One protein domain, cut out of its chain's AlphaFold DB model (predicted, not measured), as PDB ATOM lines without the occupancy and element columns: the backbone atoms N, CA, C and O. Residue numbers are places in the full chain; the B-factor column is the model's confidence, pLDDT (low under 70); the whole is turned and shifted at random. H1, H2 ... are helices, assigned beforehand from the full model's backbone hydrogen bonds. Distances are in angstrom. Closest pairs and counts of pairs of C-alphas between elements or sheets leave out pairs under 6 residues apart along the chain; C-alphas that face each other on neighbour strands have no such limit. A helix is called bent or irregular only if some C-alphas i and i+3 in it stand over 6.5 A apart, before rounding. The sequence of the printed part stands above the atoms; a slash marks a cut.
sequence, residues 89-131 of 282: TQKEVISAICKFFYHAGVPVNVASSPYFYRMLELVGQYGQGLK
ATOM      1  N   THR A  89      26.834 -32.875  47.721       89.44
ATOM      2  CA  THR A  89      25.723 -33.652  48.262       89.44
ATOM      3  C   THR A  89      25.747 -35.067  47.681       89.44
ATOM      4  O   THR A  89      26.143 -35.287  46.536       89.44
ATOM      5  N   GLN A  90      25.276 -36.060  48.444       89.94
ATOM      6  CA  GLN A  90      25.151 -37.439  47.943       89.94
ATOM      7  C   GLN A  90      24.347 -37.492  46.629       89.94
ATOM      8  O   GLN A  90      24.657 -38.273  45.733       89.94
ATOM      9  N   LYS A  91      23.337 -36.621  46.500       94.56
ATOM     10  CA  LYS A  91      22.504 -36.497  45.299       94.56
ATOM     11  C   LYS A  91      23.297 -36.004  44.086       94.56
ATOM     12  O   LYS A  91      23.118 -36.557  43.006       94.56
ATOM     13  N   GLU A  92      24.176 -35.016  44.250       95.12
ATOM     14  CA  GLU A  92      25.052 -34.533  43.171       95.12
ATOM     15  C   GLU A  92      26.010 -35.618  42.686       95.12
ATOM     16  O   GLU A  92      26.135 -35.826  41.481       95.12
ATOM     17  N   VAL A  93      26.641 -36.346  43.615       93.50
ATOM     18  CA  VAL A  93      27.578 -37.428  43.279       93.50
ATOM     19  C   VAL A  93      26.867 -38.535  42.500       93.50
ATOM     20  O   VAL A  93      27.320 -38.913  41.421       93.50
ATOM     21  N   ILE A  94      25.718 -39.008  42.994       94.75
ATOM     22  CA  ILE A  94      24.914 -40.023  42.299       94.75
ATOM     23  C   ILE A  94      24.468 -39.509  40.923       94.75
ATOM     24  O   ILE A  94      24.573 -40.238  39.940       94.75
ATOM     25  N   SER A  95      24.026 -38.249  40.821       97.00
ATOM     26  CA  SER A  95      23.618 -37.657  39.541       97.00
ATOM     27  C   SER A  95      24.764 -37.623  38.529       97.00
ATOM     28  O   SER A  95      24.554 -37.984  37.372       97.00
ATOM     29  N   ALA A  96      25.972 -37.234  38.947       96.06
ATOM     30  CA  ALA A  96      27.149 -37.214  38.082       96.06
ATOM     31  C   ALA A  96      27.513 -38.621  37.581       96.06
ATOM     32  O   ALA A  96      27.730 -38.806  36.384       96.06
ATOM     33  N   ILE A  97      27.493 -39.620  38.470       95.31
ATOM     34  CA  ILE A  97      27.734 -41.024  38.112       95.31
ATOM     35  C   ILE A  97      26.687 -41.504  37.098       95.31
ATOM     36  O   ILE A  97      27.046 -42.014  36.042       95.31
ATOM     37  N   CYS A  98      25.393 -41.304  37.358       96.56
ATOM     38  CA  CYS A  98      24.340 -41.725  36.430       96.56
ATOM     39  C   CYS A  98      24.449 -41.031  35.062       96.56
ATOM     40  O   CYS A  98      24.257 -41.678  34.033       96.56
ATOM     41  N   LYS A  99      24.788 -39.733  35.035       97.19
ATOM     42  CA  LYS A  99      25.031 -38.989  33.789       97.19
ATOM     43  C   LYS A  99      26.202 -39.567  33.002       97.19
ATOM     44  O   LYS A  99      26.086 -39.688  31.788       97.19
ATOM     45  N   PHE A 100      27.289 -39.957  33.670       95.75
ATOM     46  CA  PHE A 100      28.414 -40.620  33.011       95.75
ATOM     47  C   PHE A 100      27.972 -41.914  32.320       95.75
ATOM     48  O   PHE A 100      28.224 -42.074  31.130       95.75
ATOM     49  N   PHE A 101      27.237 -42.788  33.021       95.56
ATOM     50  CA  PHE A 101      26.733 -44.032  32.424       95.56
ATOM     51  C   PHE A 101      25.864 -43.773  31.191       95.56
ATOM     52  O   PHE A 101      26.032 -44.433  30.168       95.56
ATOM     53  N   TYR A 102      24.967 -42.789  31.275       95.44
ATOM     54  CA  TYR A 102      24.083 -42.426  30.174       95.44
ATOM     55  C   TYR A 102      24.847 -41.859  28.968       95.44
ATOM     56  O   TYR A 102      24.693 -42.357  27.857       95.44
ATOM     57  N   HIS A 103      25.690 -40.842  29.176       96.19
ATOM     58  CA  HIS A 103      26.373 -40.144  28.083       96.19
ATOM     59  C   HIS A 103      27.481 -40.972  27.430       96.19
ATOM     60  O   HIS A 103      27.672 -40.870  26.223       96.19
ATOM     61  N   ALA A 104      28.192 -41.796  28.201       91.31
ATOM     62  CA  ALA A 104      29.238 -42.665  27.667       91.31
ATOM     63  C   ALA A 104      28.690 -44.003  27.131       91.31
ATOM     64  O   ALA A 104      29.460 -44.817  26.625       91.31
ATOM     65  N   GLY A 105      27.377 -44.250  27.240       91.56
ATOM     66  CA  GLY A 105      26.759 -45.505  26.810       91.56
ATOM     67  C   GLY A 105      27.281 -46.721  27.582       91.56
ATOM     68  O   GLY A 105      27.396 -47.805  27.013       91.56
ATOM     69  N   VAL A 106      27.635 -46.546  28.861       91.69
ATOM     70  CA  VAL A 106      28.184 -47.625  29.694       91.69
ATOM     71  C   VAL A 106      27.053 -48.577  30.094       91.69
ATOM     72  O   VAL A 106      26.061 -48.136  30.685       91.69
ATOM     73  N   PRO A 107      27.189 -49.889  29.836       90.62
ATOM     74  CA  PRO A 107      26.201 -50.875  30.247       90.62
ATOM     75  C   PRO A 107      25.937 -50.852  31.764       90.62
ATOM     76  O   PRO A 107      26.857 -50.853  32.580       90.62
ATOM     77  N   VAL A 108      24.662 -50.859  32.172       91.19
ATOM     78  CA  VAL A 108      24.261 -50.721  33.593       91.19
ATOM     79  C   VAL A 108      24.771 -51.877  34.464       91.19
ATOM     80  O   VAL A 108      25.043 -51.690  35.650       91.19
ATOM     81  N   ASN A 109      24.967 -53.066  33.889       90.88
ATOM     82  CA  ASN A 109      25.565 -54.210  34.585       90.88
ATOM     83  C   ASN A 109      26.987 -53.918  35.107       90.88
ATOM     84  O   ASN A 109      27.378 -54.510  36.111       90.88
ATOM     85  N   VAL A 110      27.726 -52.970  34.510       91.06
ATOM     86  CA  VAL A 110      29.048 -52.535  35.003       91.06
ATOM     87  C   VAL A 110      28.959 -51.970  36.423       91.06
ATOM     88  O   VAL A 110      29.868 -52.184  37.218       91.06
ATOM     89  N   ALA A 111      27.840 -51.341  36.805       94.12
ATOM     90  CA  ALA A 111      27.647 -50.835  38.167       94.12
ATOM     91  C   ALA A 111      27.539 -51.952  39.224       94.12
ATOM     92  O   ALA A 111      27.695 -51.700  40.415       94.12
ATOM     93  N   SER A 112      27.275 -53.195  38.807       93.00
ATOM     94  CA  SER A 112      27.275 -54.363  39.701       93.00
ATOM     95  C   SER A 112      28.664 -54.990  39.856       93.00
ATOM     96  O   SER A 112      28.839 -55.893  40.672       93.00
ATOM     97  N   SER A 113      29.652 -54.531  39.082       92.06
ATOM     98  CA  SER A 113      31.016 -55.049  39.111       92.06
ATOM     99  C   SER A 113      31.718 -54.710  40.432       92.06
ATOM    100  O   SER A 113      31.631 -53.565  40.887       92.06
ATOM    101  N   PRO A 114      32.494 -55.635  41.030       92.50
ATOM    102  CA  PRO A 114      33.309 -55.330  42.208       92.50
ATOM    103  C   PRO A 114      34.315 -54.199  41.944       92.50
ATOM    104  O   PRO A 114      34.614 -53.420  42.848       92.50
ATOM    105  N   TYR A 115      34.778 -54.046  40.698       91.50
ATOM    106  CA  TYR A 115      35.683 -52.967  40.297       91.50
ATOM    107  C   TYR A 115      35.029 -51.585  40.387       91.50
ATOM    108  O   TYR A 115      35.687 -50.623  40.773       91.50
ATOM    109  N   PHE A 116      33.726 -51.482  40.104       95.12
ATOM    110  CA  PHE A 116      32.998 -50.220  40.231       95.12
ATOM    111  C   PHE A 116      32.906 -49.778  41.696       95.12
ATOM    112  O   PHE A 116      33.219 -48.632  42.020       95.12
ATOM    113  N   TYR A 117      32.560 -50.700  42.601       95.25
ATOM    114  CA  TYR A 117      32.543 -50.414  44.037       95.25
ATOM    115  C   TYR A 117      33.931 -50.065  44.567       95.25
ATOM    116  O   TYR A 117      34.072 -49.100  45.317       95.25
ATOM    117  N   ARG A 118      34.961 -50.803  44.134       96.31
ATOM    118  CA  ARG A 118      36.344 -50.539  44.537       96.31
ATOM    119  C   ARG A 118      36.826 -49.164  44.073       96.31
ATOM    120  O   ARG A 118      37.472 -48.464  44.846       96.31
ATOM    121  N   MET A 119      36.471 -48.753  42.856       94.62
ATOM    122  CA  MET A 119      36.757 -47.410  42.346       94.62
ATOM    123  C   MET A 119      36.112 -46.335  43.230       94.62
ATOM    124  O   MET A 119      36.800 -45.420  43.671       94.62
ATOM    125  N   LEU A 120      34.814 -46.448  43.535       94.56
ATOM    126  CA  LEU A 120      34.122 -45.467  44.382       94.56
ATOM    127  C   LEU A 120      34.699 -45.401  45.801       94.56
ATOM    128  O   LEU A 120      34.812 -44.314  46.364       94.56
ATOM    129  N   GLU A 121      35.068 -46.550  46.371       95.06
ATOM    130  CA  GLU A 121      35.704 -46.632  47.684       95.06
ATOM    131  C   GLU A 121      37.043 -45.885  47.706       95.06
ATOM    132  O   GLU A 121      37.239 -45.018  48.555       95.06
ATOM    133  N   LEU A 122      37.933 -46.172  46.753       95.06
ATOM    134  CA  LEU A 122      39.254 -45.543  46.679       95.06
ATOM    135  C   LEU A 122      39.163 -44.043  46.386       95.06
ATOM    136  O   LEU A 122      39.822 -43.251  47.055       95.06
ATOM    137  N   VAL A 123      38.306 -43.633  45.447       93.25
ATOM    138  CA  VAL A 123      38.066 -42.210  45.150       93.25
ATOM    139  C   VAL A 123      37.502 -41.488  46.379       93.25
ATOM    140  O   VAL A 123      37.911 -40.369  46.686       93.25
ATOM    141  N   GLY A 124      36.590 -42.131  47.113       90.69
ATOM    142  CA  GLY A 124      36.021 -41.589  48.346       90.69
ATOM    143  C   GLY A 124      37.038 -41.459  49.483       90.69
ATOM    144  O   GLY A 124      36.983 -40.481  50.226       90.69
ATOM    145  N   GLN A 125      37.965 -42.414  49.606       92.31
ATOM    146  CA  GLN A 125      39.061 -42.381  50.582       92.31
ATOM    147  C   GLN A 125      40.125 -41.338  50.227       92.31
ATOM    148  O   GLN A 125      40.635 -40.676  51.127       92.31
ATOM    149  N   TYR A 126      40.436 -41.172  48.937       92.50
ATOM    150  CA  TYR A 126      41.391 -40.173  48.456       92.50
ATOM    151  C   TYR A 126      40.884 -38.744  48.706       92.50
ATOM    152  O   TYR A 126      41.593 -37.912  49.266       92.50
ATOM    153  N   GLY A 127      39.628 -38.462  48.342       86.75
ATOM    154  CA  GLY A 127      39.004 -37.155  48.553       86.75
ATOM    155  C   GLY A 127      39.298 -36.134  47.446       86.75
ATOM    156  O   GLY A 127      39.345 -36.466  46.262       86.75
ATOM    157  N   GLN A 128      39.399 -34.853  47.814       86.00
ATOM    158  CA  GLN A 128      39.637 -33.768  46.853       86.00
ATOM    159  C   GLN A 128      41.075 -33.812  46.310       86.00
ATOM    160  O   GLN A 128      41.992 -34.194  47.028       86.00
ATOM    161  N   GLY A 129      41.271 -33.383  45.059       84.56
ATOM    162  CA  GLY A 129      42.599 -33.310  44.432       84.56
ATOM    163  C   GLY A 129      42.989 -34.521  43.583       84.56
ATOM    164  O   GLY A 129      44.103 -34.552  43.071       84.56
ATOM    165  N   LEU A 130      42.093 -35.499  43.391       86.31
ATOM    166  CA  LEU A 130      42.344 -36.601  42.461       86.31
ATOM    167  C   LEU A 130      42.489 -36.050  41.035       86.31
ATOM    168  O   LEU A 130      41.530 -35.508  40.476       86.31
ATOM    169  N   LYS A 131      43.682 -36.194  40.449       86.31
ATOM    170  CA  LYS A 131      43.926 -35.870  39.040       86.31
ATOM    171  C   LYS A 131      43.146 -36.853  38.163       86.31
ATOM    172  O   LYS A 131      43.065 -38.041  38.471       86.31
TER     173      LYS A 131
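Overview. This is residues 89 to 131 of the 282 residues of an uncharacterized protein of Coptis chinensis (UniProt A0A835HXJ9). Three helices make an open, C-shaped frame: the two longer ones, H1 and H3, are its arms, and the short helix H2 sits at the closed end between the last residues of H1 and the first residues of H3. The arms have no contact with each other, the space between them is open, and residues 127 to 131 form a short tail without a named element that turns off from the far end of H3. The printed part has 43 residues with three named helices, in the order H1, H2, H3 along the chain, and no named strand; the class is all helix, with 32 residues in the named helices. The whole is only just loose, close to compact, with a radius of gyration of the C-alphas of 11.1 A, and the C-alphas span 27 by 22 by 19 A along their three main axes.

Arrangement. From the first printed residue, Thr 89, the printed part goes into H1, residues 90 to 103, which touches no helix but is near H2, residues 108 to 112. H1 and H2 are close but not clearly touching, with 1 pair of C-alphas within 8 A. Their closest C-alphas are those of Phe 101 and Val 108, 7.2 A apart, and their centres are 13.4 A apart. The link between them, residues 104 to 107, is tight. A second tight link, the single residue Ser 113, joins H2 to H3, residues 114 to 126. H2 and H3 are close but not clearly touching, with 2 pairs of C-alphas within 8 A. The closest C-alphas of these two are those of Val 110 and Phe 116, 6.9 A apart, and their centres are 14.1 A apart. H1 and H3 are apart: no C-alpha of the one comes within 8 A of the other. In H1 and H3 every pair of O i and N i+4 is within hydrogen-bond range. In H2 this holds for 0 of 1 such pairs, while 2 of its 2 pairs of O i and N i+3 are within range.

Along the chain. H1 runs from Gln 90, with its C-alpha at (25.151, -37.439, 47.943), to His 103, with its C-alpha at (26.373, -40.144, 28.083). It is the longest helix by residues, with 14, and measures 20.1 A from first to last C-alpha. H2 has five residues, Val 108 to Ser 112, and measures 7.7 A; C-alpha 108 is at (24.261, -50.721, 33.593). H3 has 13 residues and measures 18.3 A, from Pro 114, with its C-alpha at (33.309, -55.330, 42.208), to Tyr 126, with its C-alpha at (41.391, -40.173, 48.456). No helix is bent or irregular.

Size, cuts and confidence. The two C-alphas farthest apart are those of Asn 109 and Gly 129, at 28.7 A. The first and last printed C-alphas, those of Thr 89 and Lys 131, are 20.5 A apart. Three stretches stand free, with no C-alpha 8 or more residues away along the chain within 10 A: residues 89 to 96, of which 90 to 96 belong to H1; residues 112 to 119, of which 114 to 119 belong to H3; and residues 121 to 131, of which 121 to 126 belong to H3. The printed part has no cut, and neither of its two links is long. The mean pLDDT of the printed part is 92.8, and no printed residue is under 70.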